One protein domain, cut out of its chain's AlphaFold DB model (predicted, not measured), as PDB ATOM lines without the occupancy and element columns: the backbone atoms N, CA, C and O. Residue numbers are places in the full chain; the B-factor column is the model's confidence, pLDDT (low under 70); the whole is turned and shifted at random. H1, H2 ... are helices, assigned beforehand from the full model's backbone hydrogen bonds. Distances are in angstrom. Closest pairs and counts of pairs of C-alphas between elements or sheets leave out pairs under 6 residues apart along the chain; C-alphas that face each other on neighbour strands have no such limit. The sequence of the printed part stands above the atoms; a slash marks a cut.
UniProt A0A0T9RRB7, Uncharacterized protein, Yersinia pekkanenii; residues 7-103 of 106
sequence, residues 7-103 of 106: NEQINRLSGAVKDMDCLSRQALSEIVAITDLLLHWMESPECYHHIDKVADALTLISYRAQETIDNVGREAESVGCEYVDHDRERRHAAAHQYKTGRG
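Overview. This is residues 7 to 103 of the 106 residues of an uncharacterized protein of Yersinia pekkanenii (UniProt A0A0T9RRB7). What shape does the backbone make? Two long helices, H1 and H3, lie side by side and run opposite ways, with the short helix H2 at the turn between them; from the far end of H3 the chain turns off, and residues 85 to 103, with H4, stick out as a free arm. What is it made of, and how large is it? The printed part has 97 residues with four named helices, in the order H1, H2, H3, H4, and no named strand, and its class is all helix. It is extended, with a radius of gyration of the C-alphas of 19.6 A, and flat, spanning 54 by 51 by 15 A.

Arrangement. What does the longest helix touch? H1, residues 7 to 41, touches H3, residues 51 to 78, with 27 pairs of C-alphas within 8 A; the closest are those of Met 20 and Val 72, 5.2 A apart. Their lines stand at a shallow tilt of 7 degrees, and they run opposite ways. What lies at the turn? H2, residues 45 to 49, is close to H1 but not clearly touching, the closest C-alphas being those of Trp 41 and Cys 47, 6.1 A apart. It is also close to H3 but not clearly touching, with the C-alphas of Cys 47 and Val 54 closest at 7.6 A. Where does the last helix stand? H4, residues 86 to 101, is apart from H1, H2 and H3. How do the backbones run? In H1, H3 and H4 every O i to N i+4 pair is within hydrogen-bond range; in H2 0 of 1 is, while 2 of 2 O i to N i+3 pairs are.

Along the chain. Where does the longest helix lie? H1 begins at C-alpha 7, (22.048, -3.335, -8.214), and is 50.8 A from first to last C-alpha. Where are the next two? H2 measures 7.1 A from C-alpha 45 to C-alpha 49, and H3 measures 41.0 A from C-alpha 51, (37.355, 15.751, -56.306), to C-alpha 78. Where does the last one end? H4 measures 22.2 A and ends at C-alpha 101, (22.438, 42.999, -24.322).

Size, cuts and confidence. How far does it reach? The two C-alphas farthest apart are those of Asn 7 and Pro 45, 59.2 A. Without the free stretch, the body of 78 residues spans 59 by 19 by 13 A. How are the helices linked? The printed part has no cut; the links H1 to H2 and H2 to H3 are tight, and H3 to H4, with 7 residues between, is short. Where is confidence low? The mean pLDDT of the printed part is 94.2, and residues 102 to 103 are under 70.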
ATOM      1  N   ASN A   7      21.897  -2.350  -7.135       91.19
ATOM      2  CA  ASN A   7      22.048  -3.335  -8.214       91.19
ATOM      3  C   ASN A   7      21.356  -2.922  -9.523       91.19
ATOM      4  O   ASN A   7      21.863  -3.213 -10.602       91.19
ATOM      5  N   GLU A   8      20.204  -2.255  -9.453       91.25
ATOM      6  CA  GLU A   8      19.501  -1.773 -10.645       91.25
ATOM      7  C   GLU A   8      20.269  -0.614 -11.296       91.25
ATOM      8  O   GLU A   8      20.358  -0.553 -12.519       91.25
ATOM      9  N   GLN A   9      20.881   0.264 -10.493       91.81
ATOM     10  CA  GLN A   9      21.756   1.332 -10.987       91.81
ATOM     11  C   GLN A   9      23.007   0.768 -11.671       91.81
ATOM     12  O   GLN A   9      23.320   1.174 -12.788       91.81
ATOM     13  N   ILE A  10      23.675  -0.212 -11.051       94.94
ATOM     14  CA  ILE A  10      24.854  -0.881 -11.625       94.94
ATOM     15  C   ILE A  10      24.500  -1.567 -12.949       94.94
ATOM     16  O   ILE A  10      25.240  -1.443 -13.923       94.94
ATOM     17  N   ASN A  11      23.355  -2.252 -13.017       95.62
ATOM     18  CA  ASN A  11      22.915  -2.903 -14.249       95.62
ATOM     19  C   ASN A  11      22.629  -1.893 -15.365       95.62
ATOM     20  O   ASN A  11      23.013  -2.136 -16.507       95.62
ATOM     21  N   ARG A  12      22.001  -0.752 -15.047       95.81
ATOM     22  CA  ARG A  12      21.772   0.327 -16.021       95.81
ATOM     23  C   ARG A  12      23.081   0.928 -16.519       95.81
ATOM     24  O   ARG A  12      23.250   1.064 -17.723       95.81
ATOM     25  N   LEU A  13      24.016   1.214 -15.613       96.75
ATOM     26  CA  LEU A  13      25.340   1.716 -15.973       96.75
ATOM     27  C   LEU A  13      26.091   0.718 -16.865       96.75
ATOM     28  O   LEU A  13      26.647   1.101 -17.887       96.75
ATOM     29  N   SER A  14      26.066  -0.576 -16.525       97.44
ATOM     30  CA  SER A  14      26.695  -1.611 -17.351       97.44
ATOM     31  C   SER A  14      26.039  -1.749 -18.727       97.44
ATOM     32  O   SER A  14      26.749  -2.064 -19.680       97.44
ATOM     33  N   GLY A  15      24.722  -1.545 -18.829       97.88
ATOM     34  CA  GLY A  15      24.001  -1.488 -20.102       97.88
ATOM     35  C   GLY A  15      24.495  -0.332 -20.963       97.88
ATOM     36  O   GLY A  15      25.058  -0.576 -22.025       97.88
ATOM     37  N   ALA A  16      24.433   0.893 -20.433       97.94
ATOM     38  CA  ALA A  16      24.885   2.092 -21.138       97.94
ATOM     39  C   ALA A  16      26.348   1.985 -21.601       97.94
ATOM     40  O   ALA A  16      26.670   2.342 -22.728       97.94
ATOM     41  N   VAL A  17      27.251   1.429 -20.779       98.25
ATOM     42  CA  VAL A  17      28.655   1.207 -21.181       98.25
ATOM     43  C   VAL A  17      28.776   0.241 -22.362       98.25
ATOM     44  O   VAL A  17      29.583   0.479 -23.258       98.25
ATOM     45  N   LYS A  18      27.983  -0.836 -22.390       98.44
ATOM     46  CA  LYS A  18      27.976  -1.778 -23.521       98.44
ATOM     47  C   LYS A  18      27.410  -1.140 -24.784       98.44
ATOM     48  O   LYS A  18      27.955  -1.363 -25.861       98.44
ATOM     49  N   ASP A  19      26.356  -0.345 -24.645       98.12
ATOM     50  CA  ASP A  19      25.725   0.337 -25.773       98.12
ATOM     51  C   ASP A  19      26.672   1.398 -26.357       98.12
ATOM     52  O   ASP A  19      26.895   1.422 -27.568       98.12
ATOM     53  N   MET A  20      27.351   2.179 -25.507       98.25
ATOM     54  CA  MET A  20      28.405   3.113 -25.922       98.25
ATOM     55  C   MET A  20      29.585   2.415 -26.615       98.25
ATOM     56  O   MET A  20      30.059   2.920 -27.634       98.25
ATOM     57  N   ASP A  21      30.062   1.272 -26.102       98.50
ATOM     58  CA  ASP A  21      31.122   0.485 -26.759       98.50
ATOM     59  C   ASP A  21      30.672   0.005 -28.142       98.50
ATOM     60  O   ASP A  21      31.391   0.181 -29.125       98.50
ATOM     61  N   CYS A  22      29.454  -0.532 -28.245       98.12
ATOM     62  CA  CYS A  22      28.885  -1.002 -29.504       98.12
ATOM     63  C   CYS A  22      28.798   0.127 -30.544       98.12
ATOM     64  O   CYS A  22      29.344  -0.002 -31.644       98.12
ATOM     65  N   LEU A  23      28.185   1.257 -30.169       97.88
ATOM     66  CA  LEU A  23      28.047   2.445 -31.015       97.88
ATOM     67  C   LEU A  23      29.414   2.968 -31.473       97.88
ATOM     68  O   LEU A  23      29.621   3.213 -32.663       97.88
ATOM     69  N   SER A  24      30.360   3.088 -30.538       98.06
ATOM     70  CA  SER A  24      31.703   3.599 -30.818       98.06
ATOM     71  C   SER A  24      32.463   2.670 -31.755       98.06
ATOM     72  O   SER A  24      32.993   3.111 -32.770       98.06
ATOM     73  N   ARG A  25      32.509   1.367 -31.455       98.25
ATOM     74  CA  ARG A  25      33.258   0.398 -32.265       98.25
ATOM     75  C   ARG A  25      32.698   0.287 -33.670       98.25
ATOM     76  O   ARG A  25      33.490   0.230 -34.612       98.25
ATOM     77  N   GLN A  26      31.376   0.272 -33.822       97.94
ATOM     78  CA  GLN A  26      30.756   0.233 -35.140       97.94
ATOM     79  C   GLN A  26      31.148   1.469 -35.956       97.94
ATOM     80  O   GLN A  26      31.727   1.336 -37.034       97.94
ATOM     81  N   ALA A  27      30.890   2.666 -35.429       98.00
ATOM     82  CA  ALA A  27      31.122   3.896 -36.172       98.00
ATOM     83  C   ALA A  27      32.604   4.156 -36.458       98.00
ATOM     84  O   ALA A  27      32.956   4.552 -37.566       98.00
ATOM     85  N   LEU A  28      33.492   3.897 -35.493       98.44
ATOM     86  CA  LEU A  28      34.933   4.046 -35.697       98.44
ATOM     87  C   LEU A  28      35.454   3.062 -36.749       98.44
ATOM     88  O   LEU A  28      36.282   3.449 -37.569       98.44
ATOM     89  N   SER A  29      34.949   1.823 -36.780       98.38
ATOM     90  CA  SER A  29      35.332   0.863 -37.825       98.38
ATOM     91  C   SER A  29      34.866   1.320 -39.211       98.38
ATOM     92  O   SER A  29      35.615   1.204 -40.178       98.38
ATOM     93  N   GLU A  30      33.656   1.877 -39.312       98.06
ATOM     94  CA  GLU A  30      33.133   2.448 -40.560       98.06
ATOM     95  C   GLU A  30      33.965   3.657 -41.019       98.06
ATOM     96  O   GLU A  30      34.343   3.733 -42.187       98.06
ATOM     97  N   ILE A  31      34.311   4.571 -40.103       98.50
ATOM     98  CA  ILE A  31      35.155   5.739 -40.396       98.50
ATOM     99  C   ILE A  31      36.536   5.304 -40.892       98.50
ATOM    100  O   ILE A  31      37.010   5.842 -41.893       98.50
ATOM    101  N   VAL A  32      37.169   4.329 -40.229       98.56
ATOM    102  CA  VAL A  32      38.462   3.774 -40.663       98.56
ATOM    103  C   VAL A  32      38.343   3.195 -42.070       98.56
ATOM    104  O   VAL A  32      39.105   3.590 -42.945       98.56
ATOM    105  N   ALA A  33      37.338   2.355 -42.330       98.31
ATOM    106  CA  ALA A  33      37.159   1.732 -43.640       98.31
ATOM    107  C   ALA A  33      36.940   2.756 -44.771       98.31
ATOM    108  O   ALA A  33      37.522   2.618 -45.846       98.31
ATOM    109  N   ILE A  34      36.126   3.793 -44.538       97.25
ATOM    110  CA  ILE A  34      35.898   4.863 -45.526       97.25
ATOM    111  C   ILE A  34      37.183   5.665 -45.750       97.25
ATOM    112  O   ILE A  34      37.509   5.999 -46.888       97.25
ATOM    113  N   THR A  35      37.922   5.960 -44.679       98.25
ATOM    114  CA  THR A  35      39.176   6.719 -44.759       98.25
ATOM    115  C   THR A  35      40.241   5.944 -45.529       98.25
ATOM    116  O   THR A  35      40.855   6.510 -46.427       98.25
ATOM    117  N   ASP A  36      40.419   4.652 -45.250       98.31
ATOM    118  CA  ASP A  36      41.372   3.795 -45.962       98.31
ATOM    119  C   ASP A  36      41.031   3.696 -47.454       98.31
ATOM    120  O   ASP A  36      41.911   3.822 -48.309       98.31
ATOM    121  N   LEU A  37      39.742   3.544 -47.783       97.06
ATOM    122  CA  LEU A  37      39.273   3.540 -49.170       97.06
ATOM    123  C   LEU A  37      39.571   4.871 -49.868       97.06
ATOM    124  O   LEU A  37      40.031   4.875 -51.009       97.06
ATOM    125  N   LEU A  38      39.328   5.994 -49.188       97.12
ATOM    126  CA  LEU A  38      39.585   7.323 -49.731       97.12
ATOM    127  C   LEU A  38      41.082   7.559 -49.956       97.12
ATOM    128  O   LEU A  38      41.465   8.021 -51.028       97.12
ATOM    129  N   LEU A  39      41.919   7.208 -48.978       97.44
ATOM    130  CA  LEU A  39      43.373   7.332 -49.074       97.44
ATOM    131  C   LEU A  39      43.922   6.519 -50.245       97.44
ATOM    132  O   LEU A  39      44.695   7.053 -51.034       97.44
ATOM    133  N   HIS A  40      43.472   5.272 -50.402       97.62
ATOM    134  CA  HIS A  40      43.875   4.446 -51.536       97.62
ATOM    135  C   HIS A  40      43.397   5.031 -52.871       97.62
ATOM    136  O   HIS A  40      44.136   5.049 -53.853       97.62
ATOM    137  N   TRP A  41      42.173   5.563 -52.923       96.50
ATOM    138  CA  TRP A  41      41.655   6.161 -54.151       96.50
ATOM    139  C   TRP A  41      42.413   7.432 -54.556       96.50
ATOM    140  O   TRP A  41      42.652   7.645 -55.741       96.50
ATOM    141  N   MET A  42      42.873   8.233 -53.591       96.12
ATOM    142  CA  MET A  42      43.677   9.440 -53.834       96.12
ATOM    143  C   MET A  42      45.052   9.169 -54.473       96.12
ATOM    144  O   MET A  42      45.689  10.104 -54.970       96.12
ATOM    145  N   GLU A  43      45.507   7.914 -54.499       96.94
ATOM    146  CA  GLU A  43      46.703   7.483 -55.235       96.94
ATOM    147  C   GLU A  43      46.442   7.350 -56.752       96.94
ATOM    148  O   GLU A  43      47.387   7.266 -57.539       96.94
ATOM    149  N   SER A  44      45.175   7.360 -57.185       95.88
ATOM    150  CA  SER A  44      44.757   7.227 -58.586       95.88
ATOM    151  C   SER A  44      44.480   8.597 -59.246       95.88
ATOM    152  O   SER A  44      43.854   9.473 -58.640       95.88
ATOM    153  N   PRO A  45      44.893   8.817 -60.516       94.31
ATOM    154  CA  PRO A  45      44.586  10.046 -61.259       94.31
ATOM    155  C   PRO A  45      43.084  10.327 -61.413       94.31
ATOM    156  O   PRO A  45      42.665  11.485 -61.483       94.31
ATOM    157  N   GLU A  46      42.261   9.280 -61.462       93.38
ATOM    158  CA  GLU A  46      40.804   9.365 -61.560       93.38
ATOM    159  C   GLU A  46      40.196  10.102 -60.358       93.38
ATOM    160  O   GLU A  46      39.230  10.845 -60.530       93.38
ATOM    161  N   CYS A  47      40.791   9.991 -59.165       95.06
ATOM    162  CA  CYS A  47      40.342  10.726 -57.978       95.06
ATOM    163  C   CYS A  47      40.333  12.244 -58.202       95.06
ATOM    164  O   CYS A  47      39.397  12.933 -57.801       95.06
ATOM    165  N   TYR A  48      41.346  12.782 -58.883       93.88
ATOM    166  CA  TYR A  48      41.468  14.225 -59.116       93.88
ATOM    167  C   TYR A  48      40.493  14.744 -60.182       93.88
ATOM    168  O   TYR A  48      40.212  15.940 -60.222       93.88
ATOM    169  N   HIS A  49      39.923  13.851 -60.997       96.00
ATOM    170  CA  HIS A  49      38.813  14.174 -61.899       96.00
ATOM    171  C   HIS A  49      37.459  14.208 -61.171       96.00
ATOM    172  O   HIS A  49      36.499  14.778 -61.686       96.00
ATOM    173  N   HIS A  50      37.394  13.628 -59.970       94.50
ATOM    174  CA  HIS A  50      36.186  13.457 -59.164       94.50
ATOM    175  C   HIS A  50      36.380  13.989 -57.737       94.50
ATOM    176  O   HIS A  50      35.965  13.374 -56.755       94.50
ATOM    177  N   ILE A  51      37.033  15.147 -57.607       92.88
ATOM    178  CA  ILE A  51      37.355  15.751 -56.306       92.88
ATOM    179  C   ILE A  51      36.104  16.080 -55.469       92.88
ATOM    180  O   ILE A  51      36.163  16.130 -54.244       92.88
ATOM    181  N   ASP A  52      34.947  16.252 -56.111       95.94
ATOM    182  CA  ASP A  52      33.650  16.398 -55.450       95.94
ATOM    183  C   ASP A  52      33.296  15.162 -54.611       95.94
ATOM    184  O   ASP A  52      32.805  15.294 -53.495       95.94
ATOM    185  N   LYS A  53      33.636  13.959 -55.085       95.62
ATOM    186  CA  LYS A  53      33.406  12.708 -54.349       95.62
ATOM    187  C   LYS A  53      34.308  12.590 -53.122       95.62
ATOM    188  O   LYS A  53      33.900  12.007 -52.121       95.62
ATOM    189  N   VAL A  54      35.510  13.169 -53.172       95.75
ATOM    190  CA  VAL A  54      36.391  13.289 -51.997       95.75
ATOM    191  C   VAL A  54      35.740  14.192 -50.950       95.75
ATOM    192  O   VAL A  54      35.688  13.834 -49.774       95.75
ATOM    193  N   ALA A  55      35.187  15.334 -51.369       96.56
ATOM    194  CA  ALA A  55      34.453  16.226 -50.472       96.56
ATOM    195  C   ALA A  55      33.198  15.552 -49.880       96.56
ATOM    196  O   ALA A  55      32.950  15.679 -48.677       96.56
ATOM    197  N   ASP A  56      32.453  14.788 -50.687       97.50
ATOM    198  CA  ASP A  56      31.306  13.989 -50.234       97.50
ATOM    199  C   ASP A  56      31.734  12.961 -49.166       97.50
ATOM    200  O   ASP A  56      31.107  12.858 -48.111       97.50
ATOM    201  N   ALA A  57      32.840  12.238 -49.390       97.06
ATOM    202  CA  ALA A  57      33.366  11.247 -48.448       97.06
ATOM    203  C   ALA A  57      33.824  11.877 -47.121       97.06
ATOM    204  O   ALA A  57      33.498  11.369 -46.047       97.06
ATOM    205  N   LEU A  58      34.524  13.015 -47.170       98.00
ATOM    206  CA  LEU A  58      34.930  13.759 -45.970       98.00
ATOM    207  C   LEU A  58      33.722  14.301 -45.192       98.00
ATOM    208  O   LEU A  58      33.716  14.290 -43.957       98.00
ATOM    209  N   THR A  59      32.683  14.738 -45.909       98.25
ATOM    210  CA  THR A  59      31.412  15.168 -45.311       98.25
ATOM    211  C   THR A  59      30.729  14.002 -44.604       98.25
ATOM    212  O   THR A  59      30.281  14.156 -43.469       98.25
ATOM    213  N   LEU A  60      30.708  12.821 -45.227       97.62
ATOM    214  CA  LEU A  60      30.150  11.607 -44.638       97.62
ATOM    215  C   LEU A  60      30.908  11.174 -43.375       97.62
ATOM    216  O   LEU A  60      30.273  10.885 -42.363       97.62
ATOM    217  N   ILE A  61      32.245  11.177 -43.402       98.44
ATOM    218  CA  ILE A  61      33.078  10.882 -42.223       98.44
ATOM    219  C   ILE A  61      32.753  11.855 -41.084       98.44
ATOM    220  O   ILE A  61      32.513  11.432 -39.954       98.44
ATOM    221  N   SER A  62      32.700  13.154 -41.389       98.38
ATOM    222  CA  SER A  62      32.406  14.195 -40.397       98.38
ATOM    223  C   SER A  62      31.007  14.030 -39.798       98.38
ATOM    224  O   SER A  62      30.845  14.095 -38.580       98.38
ATOM    225  N   TYR A  63      30.006  13.764 -40.643       97.88
ATOM    226  CA  TYR A  63      28.642  13.474 -40.207       97.88
ATOM    227  C   TYR A  63      28.605  12.250 -39.288       97.88
ATOM    228  O   TYR A  63      28.059  12.325 -38.188       97.88
ATOM    229  N   ARG A  64      29.234  11.141 -39.697       98.00
ATOM    230  CA  ARG A  64      29.220   9.890 -38.933       98.00
ATOM    231  C   ARG A  64      29.912  10.034 -37.580       98.00
ATOM    232  O   ARG A  64      29.419   9.513 -36.579       98.00
ATOM    233  N   ALA A  65      31.019  10.771 -37.530       98.31
ATOM    234  CA  ALA A  65      31.707  11.085 -36.283       98.31
ATOM    235  C   ALA A  65      30.814  11.906 -35.338       98.31
ATOM    236  O   ALA A  65      30.668  11.544 -34.171       98.31
ATOM    237  N   GLN A  66      30.170  12.965 -35.842       97.56
ATOM    238  CA  GLN A  66      29.292  13.808 -35.028       97.56
ATOM    239  C   GLN A  66      28.060  13.047 -34.526       97.56
ATOM    240  O   GLN A  66      27.729  13.123 -33.346       97.56
ATOM    241  N   GLU A  67      27.417  12.265 -35.393       97.44
ATOM    242  CA  GLU A  67      26.282  11.418 -35.022       97.44
ATOM    243  C   GLU A  67      26.659  10.430 -33.906       97.44
ATOM    244  O   GLU A  67      25.891  10.211 -32.970       97.44
ATOM    245  N   THR A  68      27.869   9.870 -33.965       97.69
ATOM    246  CA  THR A  68      28.378   8.948 -32.938       97.69
ATOM    247  C   THR A  68      28.622   9.654 -31.612       97.69
ATOM    248  O   THR A  68      28.227   9.128 -30.574       97.69
ATOM    249  N   ILE A  69      29.223  10.849 -31.637       96.31
ATOM    250  CA  ILE A  69      29.418  11.680 -30.440       96.31
ATOM    251  C   ILE A  69      28.070  11.957 -29.766       96.31
ATOM    252  O   ILE A  69      27.941  11.765 -28.558       96.31
ATOM    253  N   ASP A  70      27.058  12.341 -30.544       95.75
ATOM    254  CA  ASP A  70      25.725  12.633 -30.017       95.75
ATOM    255  C   ASP A  70      25.060  11.379 -29.426       95.75
ATOM    256  O   ASP A  70      24.458  11.444 -28.355       95.75
ATOM    257  N   ASN A  71      25.171  10.226 -30.092       96.81
ATOM    258  CA  ASN A  71      24.577   8.972 -29.619       96.81
ATOM    259  C   ASN A  71      25.248   8.458 -28.339       96.81
ATOM    260  O   ASN A  71      24.554   8.126 -27.383       96.81
ATOM    261  N   VAL A  72      26.583   8.452 -28.287       97.62
ATOM    262  CA  VAL A  72      27.335   8.094 -27.073       97.62
ATOM    263  C   VAL A  72      27.005   9.061 -25.934       97.62
ATOM    264  O   VAL A  72      26.791   8.630 -24.803       97.62
ATOM    265  N   GLY A  73      26.893  10.358 -26.236       95.50
ATOM    266  CA  GLY A  73      26.477  11.376 -25.274       95.50
ATOM    267  C   GLY A  73      25.098  11.098 -24.672       95.50
ATOM    268  O   GLY A  73      24.958  11.154 -23.453       95.50
ATOM    269  N   ARG A  74      24.106  10.727 -25.493       96.19
ATOM    270  CA  ARG A  74      22.752  10.364 -25.024       96.19
ATOM    271  C   ARG A  74      22.752   9.126 -24.129       96.19
ATOM    272  O   ARG A  74      22.042   9.105 -23.125       96.19
ATOM    273  N   GLU A  75      23.547   8.108 -24.460       97.81
ATOM    274  CA  GLU A  75      23.663   6.914 -23.614       97.81
ATOM    275  C   GLU A  75      24.283   7.249 -22.253       97.81
ATOM    276  O   GLU A  75      23.768   6.821 -21.216       97.81
ATOM    277  N   ALA A  76      25.329   8.079 -22.236       96.94
ATOM    278  CA  ALA A  76      25.947   8.563 -21.006       96.94
ATOM    279  C   ALA A  76      24.982   9.423 -20.165       96.94
ATOM    280  O   ALA A  76      24.865   9.210 -18.957       96.94
ATOM    281  N   GLU A  77      24.239  10.335 -20.797       95.38
ATOM    282  CA  GLU A  77      23.210  11.171 -20.160       95.38
ATOM    283  C   GLU A  77      22.106  10.321 -19.515       95.38
ATOM    284  O   GLU A  77      21.658  10.598 -18.400       95.38
ATOM    285  N   SER A  78      21.711   9.212 -20.155       94.75
ATOM    286  CA  SER A  78      20.670   8.314 -19.633       94.75
ATOM    287  C   SER A  78      20.995   7.728 -18.247       94.75
ATOM    288  O   SER A  78      20.091   7.312 -17.502       94.75
ATOM    289  N   VAL A  79      22.283   7.709 -17.887       95.75
ATOM    290  CA  VAL A  79      22.822   7.232 -16.608       95.75
ATOM    291  C   VAL A  79      23.518   8.334 -15.796       95.75
ATOM    292  O   VAL A  79      24.158   8.022 -14.793       95.75
ATOM    293  N   GLY A  80      23.359   9.607 -16.177       93.56
ATOM    294  CA  GLY A  80      23.916  10.762 -15.463       93.56
ATOM    295  C   GLY A  80      25.445  10.833 -15.497       93.56
ATOM    296  O   GLY A  80      26.065  11.246 -14.518       93.56
ATOM    297  N   CYS A  81      26.051  10.319 -16.567       94.19
ATOM    298  CA  CYS A  81      27.497  10.285 -16.786       94.19
ATOM    299  C   CYS A  81      27.908  11.100 -18.024       94.19
ATOM    300  O   CYS A  81      28.962  10.842 -18.609       94.19
ATOM    301  N   GLU A  82      27.066  12.030 -18.470       92.06
ATOM    302  CA  GLU A  82      27.319  12.849 -19.647       92.06
ATOM    303  C   GLU A  82      28.598  13.683 -19.516       92.06
ATOM    304  O   GLU A  82      28.945  14.208 -18.455       92.06
ATOM    305  N   TYR A  83      29.307  13.826 -20.634       89.62
ATOM    306  CA  TYR A  83      30.425  14.751 -20.717       89.62
ATOM    307  C   TYR A  83      29.910  16.177 -20.922       89.62
ATOM    308  O   TYR A  83      29.223  16.464 -21.904       89.62
ATOM    309  N   VAL A  84      30.303  17.081 -20.026       87.69
ATOM    310  CA  VAL A  84      29.972  18.505 -20.109       87.69
ATOM    311  C   VAL A  84      31.218  19.302 -20.486       87.69
ATOM    312  O   VAL A  84      32.174  19.411 -19.717       87.69
ATOM    313  N   ASP A  85      31.199  19.904 -21.676       88.06
ATOM    314  CA  ASP A  85      32.214  20.875 -22.088       88.06
ATOM    315  C   ASP A  85      31.899  22.239 -21.454       88.06
ATOM    316  O   ASP A  85      31.260  23.109 -22.056       88.06
ATOM    317  N   HIS A  86      32.366  22.430 -20.220       88.88
ATOM    318  CA  HIS A  86      32.182  23.682 -19.486       88.88
ATOM    319  C   HIS A  86      32.745  24.901 -20.228       88.88
ATOM    320  O   HIS A  86      32.249  26.017 -20.067       88.88
ATOM    321  N   ASP A  87      33.774  24.732 -21.058       89.69
ATOM    322  CA  ASP A  87      34.355  25.832 -21.826       89.69
ATOM    323  C   ASP A  87      33.431  26.239 -22.975       89.69
ATOM    324  O   ASP A  87      33.284  27.427 -23.289       89.69
ATOM    325  N   ARG A  88      32.776  25.268 -23.613       86.31
ATOM    326  CA  ARG A  88      31.707  25.518 -24.581       86.31
ATOM    327  C   ARG A  88      30.493  26.152 -23.918       86.31
ATOM    328  O   ARG A  88      29.978  27.112 -24.484       86.31
ATOM    329  N   GLU A  89      30.087  25.714 -22.729       90.44
ATOM    330  CA  GLU A  89      28.998  26.350 -21.972       90.44
ATOM    331  C   GLU A  89      29.300  27.819 -21.665       90.44
ATOM    332  O   GLU A  89      28.474  28.689 -21.951       90.44
ATOM    333  N   ARG A  90      30.513  28.131 -21.177       91.62
ATOM    334  CA  ARG A  90      30.938  29.520 -20.928       91.62
ATOM    335  C   ARG A  90      30.892  30.366 -22.201       91.62
ATOM    336  O   ARG A  90      30.387  31.490 -22.173       91.62
ATOM    337  N   ARG A  91      31.366  29.830 -23.333       92.88
ATOM    338  CA  ARG A  91      31.288  30.507 -24.643       92.88
ATOM    339  C   ARG A  91      29.838  30.723 -25.093       92.88
ATOM    340  O   ARG A  91      29.515  31.799 -25.594       92.88
ATOM    341  N   HIS A  92      28.961  29.743 -24.888       87.44
ATOM    342  CA  HIS A  92      27.544  29.834 -25.246       87.44
ATOM    343  C   HIS A  92      26.801  30.874 -24.394       87.44
ATOM    344  O   HIS A  92      26.037  31.677 -24.931       87.44
ATOM    345  N   ALA A  93      27.075  30.908 -23.087       91.31
ATOM    346  CA  ALA A  93      26.527  31.898 -22.166       91.31
ATOM    347  C   ALA A  93      26.951  33.325 -22.552       91.31
ATOM    348  O   ALA A  93      26.100  34.209 -22.650       91.31
ATOM    349  N   ALA A  94      28.235  33.539 -22.865       91.88
ATOM    350  CA  ALA A  94      28.735  34.833 -23.334       91.88
ATOM    351  C   ALA A  94      28.073  35.272 -24.655       91.88
ATOM    352  O   ALA A  94      27.656  36.423 -24.794       91.88
ATOM    353  N   ALA A  95      27.910  34.355 -25.616       91.88
ATOM    354  CA  ALA A  95      27.231  34.642 -26.880       91.88
ATOM    355  C   ALA A  95      25.745  34.990 -26.687       91.88
ATOM    356  O   ALA A  95      25.222  35.869 -27.374       91.88
ATOM    357  N   HIS A  96      25.062  34.320 -25.753       89.00
ATOM    358  CA  HIS A  96      23.680  34.632 -25.396       89.00
ATOM    359  C   HIS A  96      23.574  36.025 -24.768       89.00
ATOM    360  O   HIS A  96      22.773  36.831 -25.233       89.00
ATOM    361  N   GLN A  97      24.432  36.339 -23.789       90.25
ATOM    362  CA  GLN A  97      24.491  37.655 -23.142       90.25
ATOM    363  C   GLN A  97      24.752  38.789 -24.141       90.25
ATOM    364  O   GLN A  97      24.095  39.824 -24.073       90.25
ATOM    365  N   TYR A  98      25.655  38.588 -25.107       90.19
ATOM    366  CA  TYR A  98      25.901  39.560 -26.176       90.19
ATOM    367  C   TYR A  98      24.644  39.825 -27.020       90.19
ATOM    368  O   TYR A  98      24.325  40.975 -27.319       90.19
ATOM    369  N   LYS A  99      23.908  38.772 -27.397       87.38
ATOM    370  CA  LYS A  99      22.680  38.898 -28.199       87.38
ATOM    371  C   LYS A  99      21.562  39.598 -27.429       87.38
ATOM    372  O   LYS A  99      20.888  40.445 -28.008       87.38
ATOM    373  N   THR A 100      21.381  39.274 -26.149       84.62
ATOM    374  CA  THR A 100      20.355  39.902 -25.304       84.62
ATOM    375  C   THR A 100      20.709  41.341 -24.935       84.62
ATOM    376  O   THR A 100      19.845  42.206 -25.010       84.62
ATOM    377  N   GLY A 101      21.980  41.639 -24.643       71.88
ATOM    378  CA  GLY A 101      22.438  42.999 -24.322       71.88
ATOM    379  C   GLY A 101      22.384  43.972 -25.506       71.88
ATOM    380  O   GLY A 101      22.306  45.180 -25.319       71.88
ATOM    381  N   ARG A 102      22.365  43.470 -26.747       58.56
ATOM    382  CA  ARG A 102      22.179  44.300 -27.949       58.56
ATOM    383  C   ARG A 102      20.717  44.724 -28.174       58.56
ATOM    384  O   ARG A 102      20.483  45.639 -28.955       58.56
ATOM    385  N   GLY A 103      19.754  44.081 -27.505       53.31
ATOM    386  CA  GLY A 103      18.328  44.426 -27.572       53.31
ATOM    387  C   GLY A 103      17.911  45.597 -26.674       53.31
ATOM    388  O   GLY A 103      16.844  46.156 -26.884       53.31
TER     389      GLY A 103